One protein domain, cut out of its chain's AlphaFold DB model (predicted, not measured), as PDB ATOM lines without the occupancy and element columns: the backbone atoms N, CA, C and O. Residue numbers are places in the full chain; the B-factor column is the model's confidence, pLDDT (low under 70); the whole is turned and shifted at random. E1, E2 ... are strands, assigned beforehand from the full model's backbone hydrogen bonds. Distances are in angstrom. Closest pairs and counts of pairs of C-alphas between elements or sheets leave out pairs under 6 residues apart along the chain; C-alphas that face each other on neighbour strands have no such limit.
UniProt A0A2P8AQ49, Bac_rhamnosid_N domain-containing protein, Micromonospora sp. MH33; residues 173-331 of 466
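What this domain is: This is residues 173 to 331 of the 466 residues of the protein "Bac_rhamnosid_N domain-containing protein" of Micromonospora sp. MH33 (UniProt A0A2P8AQ49). Two twisted sheets make a sandwich, partly face to face: a branched sheet of eight strands on one side, and on the other a six-strand sheet curled like part of a barrel. The strands E11 and E12 lie toward the rim, their centres 16.0 A and 17.0 A from the mean of the C-alphas, while E2 and E1 are nearest the middle, at 5.4 A and 6.2 A. The printed part has 159 residues with no named helix and fourteen named strands, E1 to E14 along the chain; the class is all strand. The six-strand sheet has the order E5, E4, E3, E2, E9, E14, all antiparallel. The whole is compact and rounded, with a radius of gyration of the C-alphas of 14.2 A and spans of 36 by 34 by 32 A.

Where its parts are: The branched sheet holds E1, residues 173 to 182, 25.9 A long from C-alpha 173 at (30.781, -35.433, 1.413); E6, 242 to 249, 22.8 A; E7, 252 to 257; E8, 260 to 266; E10, 284 to 294, 28.9 A; E11, 297 to 302; E12, 315 to 317; and E13, 320 to 324. The other sheet holds E2, 184 to 192, 22.3 A; E3, 196 to 203, 21.2 A; E4, 210 to 217, 22.8 A; E5, 220 to 223; E9, 274 to 279; and E14, 327 to 330, which ends with C-alpha 330 at (16.329, -27.477, -0.882). E1 bends by 54 degrees at residue 177, E2 by 66 degrees at 189 and E10 by 62 degrees at 288.

How they stand to each other: E10 has E1 on one side, with N 286 and O 179 2.8 A apart, and E11 and E13 on the other, with N 292 and O 300 2.8 A and N 323 and O 285 2.8 A apart. E12 and E13 form a hairpin, with N 315 and O 322 2.8 A apart. On the other side of E1 from E10 is E6, with N 174 and O 246 2.8 A apart. E6, E7 and E8 form a meander, each strand the antiparallel neighbour of the one before; N 256 and O 245, and N 253 and O 265, are 2.8 A apart. E2, E3, E4 and E5 form another, with N 202 and O 185 2.8 A, N 214 and O 199 2.8 A and N 215 and O 222 2.9 A apart. E9 pairs with E2, N 186 to O 278 at 2.8 A, and with E14, N 277 to O 329 at 2.8 A. The facing parts of the sheets are 8.8 A centre to centre, their best planes 23 degrees apart. The closest C-alphas of E2 and E10, Ala 185 and Gly 285, are 5.2 A apart; E5 and E8 are apart.

The domain as a whole: The C-alphas farthest apart, Gly 206 and Ala 297, are 38.6 A apart. The printed part has no cut. The links E5 to E6, 18 residues, and E11 to E12, 12 residues, are long. Mean pLDDT of the printed part is 91.2; residues 234 to 236 and 297 are under 70.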
ATOM      1  N   THR A 173      31.383 -34.101   1.480       97.06
ATOM      2  CA  THR A 173      30.781 -35.433   1.413       97.06
ATOM      3  C   THR A 173      29.388 -35.405   2.015       97.06
ATOM      4  O   THR A 173      29.236 -35.030   3.174       97.06
ATOM      5  N   VAL A 174      28.390 -35.824   1.239       97.50
ATOM      6  CA  VAL A 174      27.042 -36.142   1.724       97.50
ATOM      7  C   VAL A 174      27.008 -37.597   2.156       97.50
ATOM      8  O   VAL A 174      27.495 -38.463   1.427       97.50
ATOM      9  N   GLN A 175      26.395 -37.873   3.300       98.12
ATOM     10  CA  GLN A 175      26.015 -39.218   3.708       98.12
ATOM     11  C   GLN A 175      24.564 -39.218   4.182       98.12
ATOM     12  O   GLN A 175      24.159 -38.310   4.900       98.12
ATOM     13  N   THR A 176      23.781 -40.211   3.774       98.19
ATOM     14  CA  THR A 176      22.393 -40.392   4.223       98.19
ATOM     15  C   THR A 176      21.965 -41.834   4.016       98.19
ATOM     16  O   THR A 176      22.482 -42.516   3.131       98.19
ATOM     17  N   THR A 177      21.000 -42.287   4.800       97.75
ATOM     18  CA  THR A 177      20.280 -43.526   4.540       97.75
ATOM     19  C   THR A 177      19.083 -43.229   3.639       97.75
ATOM     20  O   THR A 177      18.290 -42.339   3.948       97.75
ATOM     21  N   VAL A 178      18.929 -43.967   2.538       96.06
ATOM     22  CA  VAL A 178      17.776 -43.854   1.632       96.06
ATOM     23  C   VAL A 178      16.978 -45.149   1.601       96.06
ATOM     24  O   VAL A 178      17.546 -46.239   1.606       96.06
ATOM     25  N   ARG A 179      15.657 -45.023   1.501       95.75
ATOM     26  CA  ARG A 179      14.732 -46.116   1.194       95.75
ATOM     27  C   ARG A 179      13.709 -45.638   0.174       95.75
ATOM     28  O   ARG A 179      13.059 -44.615   0.386       95.75
ATOM     29  N   LEU A 180      13.532 -46.371  -0.918       95.50
ATOM     30  CA  LEU A 180      12.517 -46.069  -1.922       95.50
ATOM     31  C   LEU A 180      11.194 -46.743  -1.561       95.50
ATOM     32  O   LEU A 180      11.126 -47.952  -1.361       95.50
ATOM     33  N   GLU A 181      10.129 -45.951  -1.511       95.19
ATOM     34  CA  GLU A 181       8.761 -46.474  -1.417       95.19
ATOM     35  C   GLU A 181       8.136 -46.628  -2.795       95.19
ATOM     36  O   GLU A 181       7.308 -47.514  -3.006       95.19
ATOM     37  N   ARG A 182       8.522 -45.761  -3.737       94.38
ATOM     38  CA  ARG A 182       7.992 -45.785  -5.093       94.38
ATOM     39  C   ARG A 182       8.964 -45.172  -6.094       94.38
ATOM     40  O   ARG A 182       9.345 -44.017  -5.957       94.38
ATOM     41  N   ASP A 183       9.271 -45.936  -7.137       94.56
ATOM     42  CA  ASP A 183       9.970 -45.542  -8.369       94.56
ATOM     43  C   ASP A 183      11.385 -44.953  -8.214       94.56
ATOM     44  O   ASP A 183      12.338 -45.557  -8.710       94.56
ATOM     45  N   ALA A 184      11.554 -43.789  -7.585       96.44
ATOM     46  CA  ALA A 184      12.845 -43.126  -7.430       96.44
ATOM     47  C   ALA A 184      12.848 -42.041  -6.339       96.44
ATOM     48  O   ALA A 184      11.804 -41.610  -5.857       96.44
ATOM     49  N   ALA A 185      14.043 -41.578  -5.979       97.56
ATOM     50  CA  ALA A 185      14.270 -40.344  -5.231       97.56
ATOM     51  C   ALA A 185      15.663 -39.787  -5.557       97.56
ATOM     52  O   ALA A 185      16.565 -40.530  -5.945       97.56
ATOM     53  N   GLY A 186      15.839 -38.474  -5.433       97.31
ATOM     54  CA  GLY A 186      17.063 -37.776  -5.805       97.31
ATOM     55  C   GLY A 186      17.653 -36.938  -4.681       97.31
ATOM     56  O   GLY A 186      16.925 -36.367  -3.871       97.31
ATOM     57  N   ILE A 187      18.979 -36.826  -4.681       97.88
ATOM     58  CA  ILE A 187      19.729 -35.894  -3.834       97.88
ATOM     59  C   ILE A 187      20.308 -34.804  -4.732       97.88
ATOM     60  O   ILE A 187      20.998 -35.096  -5.712       97.88
ATOM     61  N   PHE A 188      20.032 -33.549  -4.402       96.69
ATOM     62  CA  PHE A 188      20.673 -32.404  -5.024       96.69
ATOM     63  C   PHE A 188      22.053 -32.156  -4.414       96.69
ATOM     64  O   PHE A 188      22.230 -32.209  -3.196       96.69
ATOM     65  N   LEU A 189      23.019 -31.856  -5.276       95.50
ATOM     66  CA  LEU A 189      24.394 -31.509  -4.929       95.50
ATOM     67  C   LEU A 189      24.761 -30.208  -5.641       95.50
ATOM     68  O   LEU A 189      24.292 -29.966  -6.755       95.50
ATOM     69  N   ARG A 190      25.619 -29.397  -5.020       93.56
ATOM     70  CA  ARG A 190      26.098 -28.114  -5.545       93.56
ATOM     71  C   ARG A 190      24.950 -27.275  -6.112       93.56
ATOM     72  O   ARG A 190      25.008 -26.781  -7.231       93.56
ATOM     73  N   ALA A 191      23.868 -27.204  -5.340       89.38
ATOM     74  CA  ALA A 191      22.630 -26.577  -5.763       89.38
ATOM     75  C   ALA A 191      22.648 -25.073  -5.476       89.38
ATOM     76  O   ALA A 191      22.787 -24.644  -4.325       89.38
ATOM     77  N   HIS A 192      22.436 -24.290  -6.528       83.06
ATOM     78  CA  HIS A 192      22.114 -22.868  -6.511       83.06
ATOM     79  C   HIS A 192      20.615 -22.705  -6.784       83.06
ATOM     80  O   HIS A 192      20.179 -22.300  -7.864       83.06
ATOM     81  N   GLY A 193      19.812 -23.103  -5.794       76.19
ATOM     82  CA  GLY A 193      18.378 -23.313  -5.981       76.19
ATOM     83  C   GLY A 193      18.075 -24.510  -6.897       76.19
ATOM     84  O   GLY A 193      18.983 -25.222  -7.333       76.19
ATOM     85  N   PRO A 194      16.794 -24.758  -7.212       76.62
ATOM     86  CA  PRO A 194      16.400 -25.942  -7.972       76.62
ATOM     87  C   PRO A 194      16.776 -25.876  -9.457       76.62
ATOM     88  O   PRO A 194      16.841 -26.921 -10.101       76.62
ATOM     89  N   ALA A 195      17.009 -24.682 -10.019       84.75
ATOM     90  CA  ALA A 195      17.271 -24.484 -11.447       84.75
ATOM     91  C   ALA A 195      18.714 -24.814 -11.873       84.75
ATOM     92  O   ALA A 195      18.931 -25.155 -13.035       84.75
ATOM     93  N   ASN A 196      19.671 -24.752 -10.943       90.94
ATOM     94  CA  ASN A 196      21.100 -24.934 -11.191       90.94
ATOM     95  C   ASN A 196      21.683 -25.890 -10.147       90.94
ATOM     96  O   ASN A 196      21.950 -25.485  -9.018       90.94
ATOM     97  N   ALA A 197      21.816 -27.171 -10.496       94.88
ATOM     98  CA  ALA A 197      22.291 -28.194  -9.569       94.88
ATOM     99  C   ALA A 197      22.769 -29.462 -10.284       94.88
ATOM    100  O   ALA A 197      22.394 -29.755 -11.422       94.88
ATOM    101  N   TYR A 198      23.520 -30.279  -9.559       97.69
ATOM    102  CA  TYR A 198      23.625 -31.711  -9.818       97.69
ATOM    103  C   TYR A 198      22.502 -32.460  -9.100       97.69
ATOM    104  O   TYR A 198      22.104 -32.073  -8.003       97.69
ATOM    105  N   MET A 199      22.004 -33.553  -9.682       97.31
ATOM    106  CA  MET A 199      20.969 -34.388  -9.062       97.31
ATOM    107  C   MET A 199      21.288 -35.874  -9.232       97.31
ATOM    108  O   MET A 199      21.390 -36.377 -10.350       97.31
ATOM    109  N   TRP A 200      21.481 -36.566  -8.112       97.62
ATOM    110  CA  TRP A 200      21.791 -37.992  -8.056       97.62
ATOM    111  C   TRP A 200      20.505 -38.758  -7.780       97.62
ATOM    112  O   TRP A 200      20.070 -38.838  -6.632       97.62
ATOM    113  N   GLN A 201      19.881 -39.279  -8.840       97.38
ATOM    114  CA  GLN A 201      18.642 -40.046  -8.730       97.38
ATOM    115  C   GLN A 201      18.946 -41.521  -8.516       97.38
ATOM    116  O   GLN A 201      19.610 -42.148  -9.339       97.38
ATOM    117  N   PHE A 202      18.374 -42.090  -7.470       95.19
ATOM    118  CA  PHE A 202      18.312 -43.525  -7.250       95.19
ATOM    119  C   PHE A 202      16.939 -44.003  -7.699       95.19
ATOM    120  O   PHE A 202      15.927 -43.456  -7.267       95.19
ATOM    121  N   SER A 203      16.899 -44.966  -8.613       94.19
ATOM    122  CA  SER A 203      15.674 -45.391  -9.288       94.19
ATOM    123  C   SER A 203      15.594 -46.907  -9.379       94.19
ATOM    124  O   SER A 203      16.603 -47.594  -9.527       94.19
ATOM    125  N   ILE A 204      14.366 -47.407  -9.302       92.00
ATOM    126  CA  ILE A 204      13.983 -48.815  -9.461       92.00
ATOM    127  C   ILE A 204      12.993 -48.996 -10.612       92.00
ATOM    128  O   ILE A 204      12.439 -50.078 -10.826       92.00
ATOM    129  N   THR A 205      12.754 -47.922 -11.363       86.81
ATOM    130  CA  THR A 205      11.889 -47.907 -12.536       86.81
ATOM    131  C   THR A 205      12.402 -48.908 -13.567       86.81
ATOM    132  O   THR A 205      13.586 -48.921 -13.907       86.81
ATOM    133  N   GLY A 206      11.507 -49.754 -14.080       83.88
ATOM    134  CA  GLY A 206      11.882 -50.857 -14.971       83.88
ATOM    135  C   GLY A 206      12.417 -52.091 -14.237       83.88
ATOM    136  O   GLY A 206      12.940 -53.001 -14.869       83.88
ATOM    137  N   GLY A 207      12.283 -52.146 -12.907       82.81
ATOM    138  CA  GLY A 207      12.514 -53.352 -12.118       82.81
ATOM    139  C   GLY A 207      13.975 -53.647 -11.784       82.81
ATOM    140  O   GLY A 207      14.238 -54.706 -11.217       82.81
ATOM    141  N   THR A 208      14.907 -52.741 -12.078       85.50
ATOM    142  CA  THR A 208      16.327 -52.857 -11.711       85.50
ATOM    143  C   THR A 208      16.782 -51.598 -10.981       85.50
ATOM    144  O   THR A 208      16.377 -50.494 -11.340       85.50
ATOM    145  N   ALA A 209      17.598 -51.763  -9.936       92.56
ATOM    146  CA  ALA A 209      18.158 -50.635  -9.203       92.56
ATOM    147  C   ALA A 209      19.262 -49.959 -10.020       92.56
ATOM    148  O   ALA A 209      20.169 -50.622 -10.538       92.56
ATOM    149  N   LYS A 210      19.198 -48.633 -10.110       94.25
ATOM    150  CA  LYS A 210      20.144 -47.816 -10.864       94.25
ATOM    151  C   LYS A 210      20.367 -46.452 -10.231       94.25
ATOM    152  O   LYS A 210      19.455 -45.857  -9.656       94.25
ATOM    153  N   LEU A 211      21.580 -45.943 -10.408       96.81
ATOM    154  CA  LEU A 211      21.942 -44.554 -10.160       96.81
ATOM    155  C   LEU A 211      21.918 -43.795 -11.493       96.81
ATOM    156  O   LEU A 211      22.476 -44.244 -12.493       96.81
ATOM    157  N   ARG A 212      21.276 -42.628 -11.510       97.56
ATOM    158  CA  ARG A 212      21.156 -41.754 -12.680       97.56
ATOM    159  C   ARG A 212      21.615 -40.343 -12.304       97.56
ATOM    160  O   ARG A 212      20.804 -39.544 -11.820       97.56
ATOM    161  N   PRO A 213      22.904 -40.016 -12.482       98.38
ATOM    162  CA  PRO A 213      23.402 -38.663 -12.291       98.38
ATOM    163  C   PRO A 213      22.864 -37.732 -13.379       98.38
ATOM    164  O   PRO A 213      22.927 -38.038 -14.570       98.38
ATOM    165  N   HIS A 214      22.352 -36.580 -12.969       98.31
ATOM    166  CA  HIS A 214      21.878 -35.523 -13.852       98.31
ATOM    167  C   HIS A 214      22.583 -34.211 -13.526       98.31
ATOM    168  O   HIS A 214      22.990 -33.960 -12.387       98.31
ATOM    169  N   VAL A 215      22.654 -33.343 -14.525       98.06
ATOM    170  CA  VAL A 215      22.981 -31.930 -14.361       98.06
ATOM    171  C   VAL A 215      21.784 -31.098 -14.806       98.06
ATOM    172  O   VAL A 215      21.105 -31.440 -15.777       98.06
ATOM    173  N   ARG A 216      21.510 -30.023 -14.073       97.31
ATOM    174  CA  ARG A 216      20.535 -29.004 -14.446       97.31
ATOM    175  C   ARG A 216      21.237 -27.664 -14.582       97.31
ATOM    176  O   ARG A 216      21.931 -27.268 -13.648       97.31
ATOM    177  N   VAL A 217      21.068 -27.000 -15.720       95.69
ATOM    178  CA  VAL A 217      21.602 -25.654 -15.983       95.69
ATOM    179  C   VAL A 217      20.448 -24.787 -16.458       95.69
ATOM    180  O   VAL A 217      19.755 -25.158 -17.404       95.69
ATOM    181  N   ASP A 218      20.199 -23.688 -15.753       90.94
ATOM    182  CA  ASP A 218      19.124 -22.728 -16.026       90.94
ATOM    183  C   ASP A 218      17.762 -23.393 -16.274       90.94
ATOM    184  O   ASP A 218      17.000 -23.055 -17.177       90.94
ATOM    185  N   GLY A 219      17.456 -24.394 -15.447       91.06
ATOM    186  CA  GLY A 219      16.201 -25.133 -15.502       91.06
ATOM    187  C   GLY A 219      16.199 -26.334 -16.453       91.06
ATOM    188  O   GLY A 219      15.357 -27.218 -16.263       91.06
ATOM    189  N   ALA A 220      17.139 -26.427 -17.399       96.19
ATOM    190  CA  ALA A 220      17.224 -27.503 -18.386       96.19
ATOM    191  C   ALA A 220      17.954 -28.738 -17.835       96.19
ATOM    192  O   ALA A 220      19.057 -28.636 -17.304       96.19
ATOM    193  N   TRP A 221      17.344 -29.917 -17.978       96.88
ATOM    194  CA  TRP A 221      17.882 -31.184 -17.478       96.88
ATOM    195  C   TRP A 221      18.709 -31.922 -18.531       96.88
ATOM    196  O   TRP A 221      18.294 -32.046 -19.680       96.88
ATOM    197  N   SER A 222      19.835 -32.496 -18.113       97.94
ATOM    198  CA  SER A 222      20.621 -33.451 -18.897       97.94
ATOM    199  C   SER A 222      20.975 -34.668 -18.045       97.94
ATOM    200  O   SER A 222      21.526 -34.534 -16.951       97.94
ATOM    201  N   LEU A 223      20.655 -35.865 -18.543       97.94
ATOM    202  CA  LEU A 223      21.126 -37.125 -17.967       97.94
ATOM    203  C   LEU A 223      22.601 -37.301 -18.333       97.94
ATOM    204  O   LEU A 223      22.940 -37.295 -19.513       97.94
ATOM    205  N   LEU A 224      23.471 -37.468 -17.337       97.94
ATOM    206  CA  LEU A 224      24.900 -37.678 -17.578       97.94
ATOM    207  C   LEU A 224      25.189 -39.136 -17.944       97.94
ATOM    208  O   LEU A 224      25.982 -39.390 -18.845       97.94
ATOM    209  N   LYS A 225      24.559 -40.086 -17.237       97.00
ATOM    210  CA  LYS A 225      24.656 -41.534 -17.489       97.00
ATOM    211  C   LYS A 225      23.671 -42.338 -16.638       97.00
ATOM    212  O   LYS A 225      23.055 -41.811 -15.716       97.00
ATOM    213  N   GLU A 226      23.573 -43.631 -16.927       96.06
ATOM    214  CA  GLU A 226      22.857 -44.621 -16.121       96.06
ATOM    215  C   GLU A 226      23.847 -45.679 -15.616       96.06
ATOM    216  O   GLU A 226      24.606 -46.247 -16.399       96.06
ATOM    217  N   VAL A 227      23.863 -45.911 -14.303       96.00
ATOM    218  CA  VAL A 227      24.780 -46.836 -13.627       96.00
ATOM    219  C   VAL A 227      23.959 -47.951 -12.974       96.00
ATOM    220  O   VAL A 227      23.228 -47.680 -12.016       96.00
ATOM    221  N   PRO A 228      24.044 -49.200 -13.465       93.44
ATOM    222  CA  PRO A 228      23.377 -50.336 -12.837       93.44
ATOM    223  C   PRO A 228      23.929 -50.595 -11.431       93.44
ATOM    224  O   PRO A 228      25.138 -50.692 -11.245       93.44
ATOM    225  N   LEU A 229      23.045 -50.763 -10.445       92.62
ATOM    226  CA  LEU A 229      23.422 -51.063  -9.056       92.62
ATOM    227  C   LEU A 229      23.223 -52.538  -8.686       92.62
ATOM    228  O   LEU A 229      23.455 -52.917  -7.545       92.62
ATOM    229  N   GLY A 230      22.817 -53.389  -9.635       82.69
ATOM    230  CA  GLY A 230      22.432 -54.781  -9.370       82.69
ATOM    231  C   GLY A 230      23.526 -55.669  -8.766       82.69
ATOM    232  O   GLY A 230      23.197 -56.668  -8.144       82.69
ATOM    233  N   ALA A 231      24.807 -55.309  -8.897       81.06
ATOM    234  CA  ALA A 231      25.902 -56.028  -8.237       81.06
ATOM    235  C   ALA A 231      26.036 -55.694  -6.737       81.06
ATOM    236  O   ALA A 231      26.621 -56.473  -5.992       81.06
ATOM    237  N   VAL A 232      25.507 -54.544  -6.308       82.50
ATOM    238  CA  VAL A 232      25.597 -54.034  -4.927       82.50
ATOM    239  C   VAL A 232      24.259 -54.167  -4.202       82.50
ATOM    240  O   VAL A 232      24.228 -54.483  -3.021       82.50
ATOM    241  N   VAL A 233      23.153 -53.993  -4.932       82.44
ATOM    242  CA  VAL A 233      21.780 -54.002  -4.405       82.44
ATOM    243  C   VAL A 233      20.897 -55.013  -5.173       82.44
ATOM    244  O   VAL A 233      19.948 -54.620  -5.860       82.44
ATOM    245  N   PRO A 234      21.226 -56.325  -5.162       69.25
ATOM    246  CA  PRO A 234      20.574 -57.318  -6.023       69.25
ATOM    247  C   PRO A 234      19.149 -57.712  -5.597       69.25
ATOM    248  O   PRO A 234      18.318 -57.992  -6.459       69.25
ATOM    249  N   ALA A 235      18.862 -57.782  -4.292       63.69
ATOM    250  CA  ALA A 235      17.694 -58.507  -3.772       63.69
ATOM    251  C   ALA A 235      16.468 -57.621  -3.489       63.69
ATOM    252  O   ALA A 235      15.334 -58.018  -3.745       63.69
ATOM    253  N   ASP A 236      16.693 -56.417  -2.979       68.88
ATOM    254  CA  ASP A 236      15.673 -55.514  -2.428       68.88
ATOM    255  C   ASP A 236      15.469 -54.254  -3.271       68.88
ATOM    256  O   ASP A 236      14.514 -53.513  -3.042       68.88
ATOM    257  N   LYS A 237      16.328 -54.013  -4.268       76.94
ATOM    258  CA  LYS A 237      16.233 -52.887  -5.196       76.94
ATOM    259  C   LYS A 237      16.032 -51.566  -4.447       76.94
ATOM    260  O   LYS A 237      15.131 -50.826  -4.793       76.94
ATOM    261  N   LEU A 238      16.790 -51.268  -3.394       86.38
ATOM    262  CA  LEU A 238      16.642 -50.018  -2.628       86.38
ATOM    263  C   LEU A 238      15.287 -49.827  -1.907       86.38
ATOM    264  O   LEU A 238      14.987 -48.717  -1.465       86.38
ATOM    265  N   THR A 239      14.448 -50.864  -1.786       90.44
ATOM    266  CA  THR A 239      13.172 -50.788  -1.039       90.44
ATOM    267  C   THR A 239      13.340 -50.967   0.471       90.44
ATOM    268  O   THR A 239      12.413 -50.701   1.239       90.44
ATOM    269  N   VAL A 240      14.542 -51.342   0.911       91.06
ATOM    270  CA  VAL A 240      14.991 -51.280   2.307       91.06
ATOM    271  C   VAL A 240      15.992 -50.125   2.485       91.06
ATOM    272  O   VAL A 240      16.387 -49.509   1.496       91.06
ATOM    273  N   PRO A 241      16.362 -49.757   3.722       94.31
ATOM    274  CA  PRO A 241      17.341 -48.698   3.959       94.31
ATOM    275  C   PRO A 241      18.752 -49.071   3.466       94.31
ATOM    276  O   PRO A 241      19.279 -50.104   3.864       94.31
ATOM    277  N   HIS A 242      19.380 -48.197   2.674       94.94
ATOM    278  CA  HIS A 242      20.782 -48.307   2.241       94.94
ATOM    279  C   HIS A 242      21.563 -47.045   2.576       94.94
ATOM    280  O   HIS A 242      21.040 -45.933   2.460       94.94
ATOM    281  N   THR A 243      22.837 -47.204   2.929       96.06
ATOM    282  CA  THR A 243      23.716 -46.066   3.207       96.06
ATOM    283  C   THR A 243      24.305 -45.536   1.908       96.06
ATOM    284  O   THR A 243      25.061 -46.220   1.215       96.06
ATOM    285  N   LEU A 244      24.014 -44.279   1.606       96.75
ATOM    286  CA  LEU A 244      24.610 -43.541   0.505       96.75
ATOM    287  C   LEU A 244      25.730 -42.653   1.014       96.75
ATOM    288  O   LEU A 244      25.558 -41.927   1.992       96.75
ATOM    289  N   ARG A 245      26.844 -42.634   0.283       98.00
ATOM    290  CA  ARG A 245      27.898 -41.633   0.454       98.00
ATOM    291  C   ARG A 245      28.259 -41.038  -0.898       98.00
ATOM    292  O   ARG A 245      28.515 -41.772  -1.848       98.00
ATOM    293  N   ILE A 246      28.288 -39.713  -0.995       98.38
ATOM    294  CA  ILE A 246      28.633 -38.991  -2.222       98.38
ATOM    295  C   ILE A 246      29.651 -37.909  -1.883       98.38
ATOM    296  O   ILE A 246      29.353 -37.008  -1.106       98.38
ATOM    297  N   THR A 247      30.840 -37.979  -2.474       98.31
ATOM    298  CA  THR A 247      31.896 -36.977  -2.285       98.31
ATOM    299  C   THR A 247      32.044 -36.161  -3.557       98.31
ATOM    300  O   THR A 247      32.351 -36.727  -4.604       98.31
ATOM    301  N   ALA A 248      31.855 -34.847  -3.455       96.94
ATOM    302  CA  ALA A 248      32.196 -33.886  -4.496       96.94
ATOM    303  C   ALA A 248      33.555 -33.259  -4.156       96.94
ATOM    304  O   ALA A 248      33.714 -32.703  -3.070       96.94
ATOM    305  N   ALA A 249      34.526 -33.379  -5.061       96.31
ATOM    306  CA  ALA A 249      35.866 -32.816  -4.925       96.31
ATOM    307  C   ALA A 249      36.351 -32.293  -6.285       96.31
ATOM    308  O   ALA A 249      36.479 -33.063  -7.241       96.31
ATOM    309  N   GLY A 250      36.592 -30.985  -6.401       94.75
ATOM    310  CA  GLY A 250      36.926 -30.361  -7.683       94.75
ATOM    311  C   GLY A 250      35.815 -30.576  -8.716       94.75
ATOM    312  O   GLY A 250      34.673 -30.204  -8.475       94.75
ATOM    313  N   ASP A 251      36.116 -31.196  -9.854       96.38
ATOM    314  CA  ASP A 251      35.141 -31.563 -10.896       96.38
ATOM    315  C   ASP A 251      34.616 -33.006 -10.769       96.38
ATOM    316  O   ASP A 251      33.879 -33.486 -11.632       96.38
ATOM    317  N   THR A 252      35.036 -33.728  -9.729       97.88
ATOM    318  CA  THR A 252      34.827 -35.167  -9.594       97.88
ATOM    319  C   THR A 252      33.832 -35.457  -8.478       97.88
ATOM    320  O   THR A 252      34.013 -35.048  -7.332       97.88
ATOM    321  N   ILE A 253      32.785 -36.211  -8.802       98.38
ATOM    322  CA  ILE A 253      31.774 -36.687  -7.863       98.38
ATOM    323  C   ILE A 253      31.862 -38.209  -7.812       98.38
ATOM    324  O   ILE A 253      31.644 -38.883  -8.816       98.38
ATOM    325  N   THR A 254      32.197 -38.753  -6.646       98.56
ATOM    326  CA  THR A 254      32.307 -40.201  -6.425       98.56
ATOM    327  C   THR A 254      31.169 -40.672  -5.533       98.56
ATOM    328  O   THR A 254      30.822 -39.998  -4.562       98.56
ATOM    329  N   THR A 255      30.569 -41.814  -5.861       98.44
ATOM    330  CA  THR A 255      29.403 -42.359  -5.157       98.44
ATOM    331  C   THR A 255      29.675 -43.763  -4.649       98.44
ATOM    332  O   THR A 255      30.202 -44.614  -5.369       98.44
ATOM    333  N   TRP A 256      29.255 -44.004  -3.412       97.94
ATOM    334  CA  TRP A 256      29.270 -45.299  -2.757       97.94
ATOM    335  C   TRP A 256      27.870 -45.649  -2.261       97.94
ATOM    336  O   TRP A 256      27.136 -44.777  -1.788       97.94
ATOM    337  N   VAL A 257      27.542 -46.933  -2.341       96.06
ATOM    338  CA  VAL A 257      26.330 -47.533  -1.778       96.06
ATOM    339  C   VAL A 257      26.788 -48.674  -0.880       96.06
ATOM    340  O   VAL A 257      27.587 -49.502  -1.309       96.06
ATOM    341  N   ASP A 258      26.367 -48.650   0.384       93.94
ATOM    342  CA  ASP A 258      26.743 -49.628   1.418       93.94
ATOM    343  C   ASP A 258      28.257 -49.880   1.501       93.94
ATOM    344  O   ASP A 258      28.745 -50.995   1.668       93.94
ATOM    345  N   GLY A 259      29.032 -48.803   1.347       93.56
ATOM    346  CA  GLY A 259      30.494 -48.825   1.397       93.56
ATOM    347  C   GLY A 259      31.188 -49.221   0.089       93.56
ATOM    348  O   GLY A 259      32.374 -48.920  -0.063       93.56
ATOM    349  N   MET A 260      30.485 -49.797  -0.890       95.12
ATOM    350  CA  MET A 260      31.056 -50.143  -2.195       95.12
ATOM    351  C   MET A 260      30.993 -48.955  -3.157       95.12
ATOM    352  O   MET A 260      29.951 -48.322  -3.310       95.12
ATOM    353  N   GLN A 261      32.109 -48.634  -3.821       97.44
ATOM    354  CA  GLN A 261      32.133 -47.573  -4.830       97.44
ATOM    355  C   GLN A 261      31.373 -48.033  -6.071       97.44
ATOM    356  O   GLN A 261      31.737 -49.041  -6.674       97.44
ATOM    357  N   VAL A 262      30.347 -47.282  -6.462       96.69
ATOM    358  CA  VAL A 262      29.489 -47.621  -7.607       96.69
ATOM    359  C   VAL A 262      29.673 -46.674  -8.782       96.69
ATOM    360  O   VAL A 262      29.389 -47.057  -9.911       96.69
ATOM    361  N   ASP A 263      30.146 -45.448  -8.540       98.12
ATOM    362  CA  ASP A 263      30.283 -44.458  -9.602       98.12
ATOM    363  C   ASP A 263      31.391 -43.424  -9.366       98.12
ATOM    364  O   ASP A 263      31.653 -43.022  -8.233       98.12
ATOM    365  N   VAL A 264      31.982 -42.952 -10.470       98.31
ATOM    366  CA  VAL A 264      32.788 -41.725 -10.558       98.31
ATOM    367  C   VAL A 264      32.284 -40.911 -11.750       98.31
ATOM    368  O   VAL A 264      32.349 -41.356 -12.897       98.31
ATOM    369  N   THR A 265      31.798 -39.701 -11.500       98.12
ATOM    370  CA  THR A 265      31.324 -38.756 -12.519       98.12
ATOM    371  C   THR A 265      32.214 -37.519 -12.530       98.12
ATOM    372  O   THR A 265      32.457 -36.935 -11.481       98.12
ATOM    373  N   ARG A 266      32.680 -37.099 -13.713       97.56
ATOM    374  CA  ARG A 266      33.405 -35.834 -13.899       97.56
ATOM    375  C   ARG A 266      32.531 -34.832 -14.636       97.56
ATOM    376  O   ARG A 266      32.041 -35.135 -15.723       97.56
ATOM    377  N   ASN A 267      32.317 -33.664 -14.046       97.19
ATOM    378  CA  ASN A 267      31.569 -32.573 -14.653       97.19
ATOM    379  C   ASN A 267      31.907 -31.247 -13.949       97.19
ATOM    380  O   ASN A 267      32.026 -31.213 -12.729       97.19
ATOM    381  N   ALA A 268      32.033 -30.160 -14.714       95.56
ATOM    382  CA  ALA A 268      32.448 -28.848 -14.204       95.56
ATOM    383  C   ALA A 268      31.349 -27.766 -14.272       95.56
ATOM    384  O   ALA A 268      31.641 -26.593 -14.071       95.56
ATOM    385  N   ALA A 269      30.097 -28.136 -14.567       94.69
ATOM    386  CA  ALA A 269      28.982 -27.192 -14.668       94.69
ATOM    387  C   ALA A 269      28.692 -26.440 -13.356       94.69
ATOM    388  O   ALA A 269      28.345 -25.266 -13.409       94.69
ATOM    389  N   HIS A 270      28.863 -27.091 -12.197       93.38
ATOM    390  CA  HIS A 270      28.641 -26.472 -10.884       93.38
ATOM    391  C   HIS A 270      29.866 -26.655  -9.986       93.38
ATOM    392  O   HIS A 270      30.228 -27.776  -9.620       93.38
ATOM    393  N   ALA A 271      30.510 -25.545  -9.613       89.19
ATOM    394  CA  ALA A 271      31.722 -25.544  -8.786       89.19
ATOM    395  C   ALA A 271      31.435 -25.639  -7.278       89.19
ATOM    396  O   ALA A 271      32.290 -26.080  -6.512       89.19
ATOM    397  N   GLY A 272      30.229 -25.274  -6.846       88.38
ATOM    398  CA  GLY A 272      29.779 -25.457  -5.474       88.38
ATOM    399  C   GLY A 272      28.293 -25.156  -5.324       88.38
ATOM    400  O   GLY A 272      27.609 -24.924  -6.309       88.38
ATOM    401  N   GLY A 273      27.785 -25.216  -4.098       86.50
ATOM    402  CA  GLY A 273      26.384 -24.936  -3.777       86.50
ATOM    403  C   GLY A 273      25.925 -25.769  -2.586       86.50
ATOM    404  O   GLY A 273      26.738 -26.451  -1.965       86.50
ATOM    405  N   SER A 274      24.634 -25.719  -2.263       86.00
ATOM    406  CA  SER A 274      24.082 -26.485  -1.139       86.00
ATOM    407  C   SER A 274      23.603 -27.882  -1.564       86.00
ATOM    408  O   SER A 274      23.918 -28.370  -2.655       86.00
ATOM    409  N   VAL A 275      22.842 -28.536  -0.687       92.44
ATOM    410  CA  VAL A 275      22.216 -29.841  -0.911       92.44
ATOM    411  C   VAL A 275      20.695 -29.738  -0.819       92.44
ATOM    412  O   VAL A 275      20.140 -28.778  -0.286       92.44
ATOM    413  N   GLY A 276      20.009 -30.757  -1.315       93.00
ATOM    414  CA  GLY A 276      18.558 -30.861  -1.223       93.00
ATOM    415  C   GLY A 276      18.073 -32.255  -1.589       93.00
ATOM    416  O   GLY A 276      18.871 -33.138  -1.897       93.00
ATOM    417  N   LEU A 277      16.759 -32.434  -1.592       96.19
ATOM    418  CA  LEU A 277      16.080 -33.680  -1.930       96.19
ATOM    419  C   LEU A 277      15.084 -33.444  -3.067       96.19
ATOM    420  O   LEU A 277      14.544 -32.346  -3.222       96.19
ATOM    421  N   ARG A 278      14.832 -34.478  -3.870       96.06
ATOM    422  CA  ARG A 278      13.928 -34.394  -5.016       96.06
ATOM    423  C   ARG A 278      13.123 -35.666  -5.236       96.06
ATOM    424  O   ARG A 278      13.674 -36.761  -5.198       96.06
ATOM    425  N   THR A 279      11.862 -35.497  -5.610       97.56
ATOM    426  CA  THR A 279      11.042 -36.504  -6.304       97.56
ATOM    427  C   THR A 279      10.250 -35.835  -7.430       97.56
ATOM    428  O   THR A 279      10.076 -34.612  -7.436       97.56
ATOM    429  N   SER A 280       9.761 -36.612  -8.396       94.56
ATOM    430  CA  SER A 280       8.864 -36.132  -9.451       94.56
ATOM    431  C   SER A 280       7.736 -37.117  -9.763       94.56
ATOM    432  O   SER A 280       7.889 -38.331  -9.670       94.56
ATOM    433  N   GLY A 281       6.572 -36.602 -10.163       94.56
ATOM    434  CA  GLY A 281       5.431 -37.427 -10.553       94.56
ATOM    435  C   GLY A 281       4.907 -38.249  -9.381       94.56
ATOM    436  O   GLY A 281       4.396 -37.689  -8.416       94.56
ATOM    437  N   THR A 282       5.011 -39.573  -9.469       93.38
ATOM    438  CA  THR A 282       4.572 -40.500  -8.415       93.38
ATOM    439  C   THR A 282       5.706 -41.031  -7.543       93.38
ATOM    440  O   THR A 282       5.462 -41.870  -6.681       93.38
ATOM    441  N   GLU A 283       6.931 -40.561  -7.761       97.12
ATOM    442  CA  GLU A 283       8.122 -40.973  -7.023       97.12
ATOM    443  C   GLU A 283       7.987 -40.717  -5.513       97.12
ATOM    444  O   GLU A 283       7.348 -39.754  -5.070       97.12
ATOM    445  N   THR A 284       8.571 -41.604  -4.706       97.50
ATOM    446  CA  THR A 284       8.605 -41.498  -3.247       97.50
ATOM    447  C   THR A 284       9.868 -42.136  -2.675       97.50
ATOM    448  O   THR A 284      10.130 -43.325  -2.886       97.50
ATOM    449  N   GLY A 285      10.581 -41.372  -1.847       97.56
ATOM    450  CA  GLY A 285      11.688 -41.860  -1.031       97.56
ATOM    451  C   GLY A 285      11.621 -41.356   0.405       97.56
ATOM    452  O   GLY A 285      10.998 -40.334   0.699       97.56
ATOM    453  N   VAL A 286      12.276 -42.081   1.302       98.06
ATOM    454  CA  VAL A 286      12.464 -41.710   2.703       98.06
ATOM    455  C   VAL A 286      13.955 -41.607   2.983       98.06
ATOM    456  O   VAL A 286      14.716 -42.497   2.601       98.06
ATOM    457  N   PHE A 287      14.350 -40.514   3.631       98.19
ATOM    458  CA  PHE A 287      15.736 -40.214   3.978       98.19
ATOM    459  C   PHE A 287      15.903 -40.125   5.496       98.19
ATOM    460  O   PHE A 287      15.092 -39.483   6.168       98.19
ATOM    461  N   SER A 288      16.969 -40.719   6.029       97.00
ATOM    462  CA  SER A 288      17.393 -40.551   7.424       97.00
ATOM    463  C   SER A 288      18.899 -40.324   7.528       97.00
ATOM    464  O   SER A 288      19.638 -40.484   6.549       97.00
ATOM    465  N   ASP A 289      19.349 -39.906   8.711       93.12
ATOM    466  CA  ASP A 289      20.768 -39.782   9.069       93.12
ATOM    467  C   ASP A 289      21.559 -38.926   8.068       93.12
ATOM    468  O   ASP A 289      22.663 -39.269   7.634       93.12
ATOM    469  N   PHE A 290      20.954 -37.815   7.644       95.38
ATOM    470  CA  PHE A 290      21.492 -36.964   6.596       95.38
ATOM    471  C   PHE A 290      22.592 -36.071   7.158       95.38
ATOM    472  O   PHE A 290      22.388 -35.311   8.104       95.38
ATOM    473  N   SER A 291      23.765 -36.105   6.545       88.00
ATOM    474  CA  SER A 291      24.900 -35.295   6.960       88.00
ATOM    475  C   SER A 291      25.737 -34.821   5.787       88.00
ATOM    476  O   SER A 291      25.778 -35.434   4.721       88.00
ATOM    477  N   VAL A 292      26.418 -33.703   6.009       90.75
ATOM    478  CA  VAL A 292      27.379 -33.107   5.093       90.75
ATOM    479  C   VAL A 292      28.655 -32.837   5.867       90.75
ATOM    480  O   VAL A 292      28.614 -32.211   6.925       90.75
ATOM    481  N   THR A 293      29.793 -33.295   5.351       82.75
ATOM    482  CA  THR A 293      31.100 -33.149   6.003       82.75
ATOM    483  C   THR A 293      32.164 -32.580   5.064       82.75
ATOM    484  O   THR A 293      32.118 -32.794   3.853       82.75
ATOM    485  N   ARG A 294      33.157 -31.877   5.621       85.88
ATOM    486  CA  ARG A 294      34.365 -31.398   4.930       85.88
ATOM    487  C   ARG A 294      35.578 -31.649   5.818       85.88
ATOM    488  O   ARG A 294      35.605 -31.200   6.958       85.88
ATOM    489  N   GLY A 295      36.569 -32.387   5.313       79.25
ATOM    490  CA  GLY A 295      37.777 -32.717   6.082       79.25
ATOM    491  C   GLY A 295      37.491 -33.415   7.422       79.25
ATOM    492  O   GLY A 295      38.220 -33.204   8.382       79.25
ATOM    493  N   GLY A 296      36.398 -34.183   7.509       71.81
ATOM    494  CA  GLY A 296      35.945 -34.847   8.739       71.81
ATOM    495  C   GLY A 296      35.077 -33.992   9.675       71.81
ATOM    496  O   GLY A 296      34.487 -34.539  10.601       71.81
ATOM    497  N   ALA A 297      34.936 -32.685   9.434       65.00
ATOM    498  CA  ALA A 297      34.042 -31.817  10.202       65.00
ATOM    499  C   ALA A 297      32.634 -31.784   9.591       65.00
ATOM    500  O   ALA A 297      32.496 -31.700   8.372       65.00
ATOM    501  N   TYR A 298      31.590 -31.804  10.423       70.81
ATOM    502  CA  TYR A 298      30.208 -31.635   9.969       70.81
ATOM    503  C   TYR A 298      29.932 -30.181   9.568       70.81
ATOM    504  O   TYR A 298      30.100 -29.267  10.371       70.81
ATOM    505  N   LEU A 299      29.472 -29.992   8.331       73.88
ATOM    506  CA  LEU A 299      28.859 -28.756   7.838       73.88
ATOM    507  C   LEU A 299      27.356 -28.735   8.146       73.88
ATOM    508  O   LEU A 299      26.784 -27.688   8.430       73.88
ATOM    509  N   PHE A 300      26.724 -29.909   8.112       79.75
ATOM    510  CA  PHE A 300      25.317 -30.117   8.430       79.75
ATOM    511  C   PHE A 300      25.106 -31.555   8.914       79.75
ATOM    512  O   PHE A 300      25.772 -32.473   8.434       79.75
ATOM    513  N   ALA A 301      24.182 -31.763   9.848       81.25
ATOM    514  CA  ALA A 301      23.737 -33.091  10.253       81.25
ATOM    515  C   ALA A 301      22.311 -33.020  10.805       81.25
ATOM    516  O   ALA A 301      22.020 -32.173  11.649       81.25
ATOM    517  N   ALA A 302      21.454 -33.930  10.357       82.38
ATOM    518  CA  ALA A 302      20.092 -34.090  10.834       82.38
ATOM    519  C   ALA A 302      19.712 -35.582  10.832       82.38
ATOM    520  O   ALA A 302      19.838 -36.233   9.792       82.38
ATOM    521  N   PRO A 303      19.221 -36.134  11.956       84.75
ATOM    522  CA  PRO A 303      18.721 -37.510  12.000       84.75
ATOM    523  C   PRO A 303      17.508 -37.737  11.083       84.75
ATOM    524  O   PRO A 303      17.371 -38.809  10.501       84.75
ATOM    525  N   LEU A 304      16.645 -36.720  10.938       88.38
ATOM    526  CA  LEU A 304      15.364 -36.742  10.203       88.38
ATOM    527  C   LEU A 304      14.297 -37.695  10.773       88.38
ATOM    528  O   LEU A 304      13.214 -37.824  10.204       88.38
ATOM    529  N   THR A 305      14.584 -38.349  11.894       87.56
ATOM    530  CA  THR A 305      13.687 -39.259  12.628       87.56
ATOM    531  C   THR A 305      13.119 -38.631  13.903       87.56
ATOM    532  O   THR A 305      12.249 -39.212  14.546       87.56
ATOM    533  N   ASP A 306      13.580 -37.433  14.262       77.94
ATOM    534  CA  ASP A 306      13.184 -36.659  15.445       77.94
ATOM    535  C   ASP A 306      11.969 -35.746  15.204       77.94
ATOM    536  O   ASP A 306      11.524 -35.046  16.112       77.94
ATOM    537  N   GLY A 307      11.404 -35.773  13.994       75.50
ATOM    538  CA  GLY A 307      10.251 -34.963  13.602       75.50
ATOM    539  C   GLY A 307      10.607 -33.588  13.031       75.50
ATOM    540  O   GLY A 307       9.706 -32.893  12.560       75.50
ATOM    541  N   GLU A 308      11.886 -33.205  13.015       74.19
ATOM    542  CA  GLU A 308      12.343 -31.939  12.435       74.19
ATOM    543  C   GLU A 308      12.563 -32.075  10.918       74.19
ATOM    544  O   GLU A 308      13.109 -33.071  10.432       74.19
ATOM    545  N   ASN A 309      12.150 -31.060  10.147       80.31
ATOM    546  CA  ASN A 309      12.389 -31.005   8.703       80.31
ATOM    547  C   ASN A 309      13.285 -29.815   8.345       80.31
ATOM    548  O   ASN A 309      12.805 -28.684   8.310       80.31
ATOM    549  N   PRO A 310      14.561 -30.056   8.016       77.56
ATOM    550  CA  PRO A 310      15.473 -28.997   7.636       77.56
ATOM    551  C   PRO A 310      15.386 -28.592   6.154       77.56
ATOM    552  O   PRO A 310      16.180 -27.774   5.694       77.56
ATOM    553  N   PHE A 311      14.473 -29.171   5.378       83.31
ATOM    554  CA  PHE A 311      14.318 -28.905   3.952       83.31
ATOM    555  C   PHE A 311      12.991 -28.198   3.656       83.31
ATOM    556  O   PHE A 311      11.997 -28.393   4.350       83.31
ATOM    557  N   GLY A 312      12.939 -27.451   2.551       76.19
ATOM    558  CA  GLY A 312      11.762 -26.678   2.126       76.19
ATOM    559  C   GLY A 312      10.572 -27.514   1.644       76.19
ATOM    560  O   GLY A 312       9.671 -26.988   0.998       76.19
ATOM    561  N   GLY A 313      10.581 -28.821   1.897       82.50
ATOM    562  CA  GLY A 313       9.547 -29.768   1.502       82.50
ATOM    563  C   GLY A 313       9.770 -31.147   2.126       82.50
ATOM    564  O   GLY A 313      10.811 -31.415   2.723       82.50
ATOM    565  N   GLY A 314       8.780 -32.028   1.979       87.94
ATOM    566  CA  GLY A 314       8.761 -33.354   2.606       87.94
ATOM    567  C   GLY A 314       7.927 -33.410   3.889       87.94
ATOM    568  O   GLY A 314       7.507 -32.392   4.437       87.94
ATOM    569  N   THR A 315       7.648 -34.627   4.345       88.81
ATOM    570  CA  THR A 315       6.806 -34.918   5.510       88.81
ATOM    571  C   THR A 315       7.604 -35.738   6.523       88.81
ATOM    572  O   THR A 315       8.018 -36.851   6.185       88.81
ATOM    573  N   PRO A 316       7.844 -35.233   7.749       87.88
ATOM    574  CA  PRO A 316       8.480 -36.016   8.803       87.88
ATOM    575  C   PRO A 316       7.680 -37.276   9.132       87.88
ATOM    576  O   PRO A 316       6.452 -37.242   9.231       87.88
ATOM    577  N   THR A 317       8.376 -38.393   9.318       92.06
ATOM    578  CA  THR A 317       7.802 -39.666   9.766       92.06
ATOM    579  C   THR A 317       8.724 -40.304  10.802       92.06
ATOM    580  O   THR A 317       9.892 -39.938  10.903       92.06
ATOM    581  N   ALA A 318       8.241 -41.317  11.524       88.75
ATOM    582  CA  ALA A 318       9.085 -42.073  12.454       88.75
ATOM    583  C   ALA A 318      10.296 -42.745  11.769       88.75
ATOM    584  O   ALA A 318      11.305 -43.002  12.416       88.75
ATOM    585  N   GLY A 319      10.201 -43.035  10.465       89.00
ATOM    586  CA  GLY A 319      11.259 -43.683   9.685       89.00
ATOM    587  C   GLY A 319      12.172 -42.725   8.917       89.00
ATOM    588  O   GLY A 319      12.977 -43.203   8.123       89.00
ATOM    589  N   GLY A 320      12.025 -41.408   9.092       95.19
ATOM    590  CA  GLY A 320      12.786 -40.394   8.358       95.19
ATOM    591  C   GLY A 320      11.904 -39.344   7.680       95.19
ATOM    592  O   GLY A 320      10.674 -39.347   7.799       95.19
ATOM    593  N   LEU A 321      12.527 -38.471   6.893       96.69
ATOM    594  CA  LEU A 321      11.829 -37.485   6.077       96.69
ATOM    595  C   LEU A 321      11.326 -38.133   4.784       96.69
ATOM    596  O   LEU A 321      12.116 -38.534   3.925       96.69
ATOM    597  N   ARG A 322      10.003 -38.219   4.629       97.69
ATOM    598  CA  ARG A 322       9.349 -38.759   3.434       97.69
ATOM    599  C   ARG A 322       9.160 -37.669   2.383       97.69
ATOM    600  O   ARG A 322       8.445 -36.697   2.612       97.69
ATOM    601  N   VAL A 323       9.755 -37.850   1.210       97.06
ATOM    602  CA  VAL A 323       9.662 -36.940   0.060       97.06
ATOM    603  C   VAL A 323       8.865 -37.640  -1.038       97.06
ATOM    604  O   VAL A 323       9.144 -38.790  -1.370       97.06
ATOM    605  N   THR A 324       7.832 -36.981  -1.564       95.56
ATOM    606  CA  THR A 324       6.870 -37.585  -2.498       95.56
ATOM    607  C   THR A 324       6.379 -36.564  -3.515       95.56
ATOM    608  O   THR A 324       6.345 -35.366  -3.232       95.56
ATOM    609  N   GLY A 325       5.920 -37.024  -4.678       93.88
ATOM    610  CA  GLY A 325       5.279 -36.139  -5.651       93.88
ATOM    611  C   GLY A 325       6.270 -35.226  -6.372       93.88
ATOM    612  O   GLY A 325       7.463 -35.514  -6.425       93.88
ATOM    613  N   ASN A 326       5.794 -34.097  -6.901       92.12
ATOM    614  CA  ASN A 326       6.642 -33.051  -7.482       92.12
ATOM    615  C   ASN A 326       7.265 -32.182  -6.381       92.12
ATOM    616  O   ASN A 326       6.777 -31.088  -6.107       92.12
ATOM    617  N   THR A 327       8.329 -32.680  -5.752       90.88
ATOM    618  CA  THR A 327       8.988 -32.002  -4.632       90.88
ATOM    619  C   THR A 327      10.444 -31.701  -4.966       90.88
ATOM    620  O   THR A 327      11.207 -32.601  -5.308       90.88
ATOM    621  N   GLU A 328      10.838 -30.435  -4.821       91.12
ATOM    622  CA  GLU A 328      12.225 -29.958  -4.886       91.12
ATOM    623  C   GLU A 328      12.566 -29.280  -3.551       91.12
ATOM    624  O   GLU A 328      12.435 -28.070  -3.385       91.12
ATOM    625  N   ALA A 329      12.957 -30.083  -2.562       88.81
ATOM    626  CA  ALA A 329      13.179 -29.641  -1.191       88.81
ATOM    627  C   ALA A 329      14.655 -29.268  -0.989       88.81
ATOM    628  O   ALA A 329      15.486 -30.111  -0.653       88.81
ATOM    629  N   MET A 330      15.003 -28.005  -1.234       87.50
ATOM    630  CA  MET A 330      16.329 -27.477  -0.882       87.50
ATOM    631  C   MET A 330      16.520 -27.491   0.633       87.50
ATOM    632  O   MET A 330      15.544 -27.341   1.365       87.50
ATOM    633  N   LEU A 331      17.756 -27.636   1.110       83.38
ATOM    634  CA  LEU A 331      18.069 -27.406   2.519       83.38
ATOM    635  C   LEU A 331      17.717 -25.947   2.863       83.38
ATOM    636  O   LEU A 331      18.360 -25.014   2.379       83.38
TER     637      LEU A 331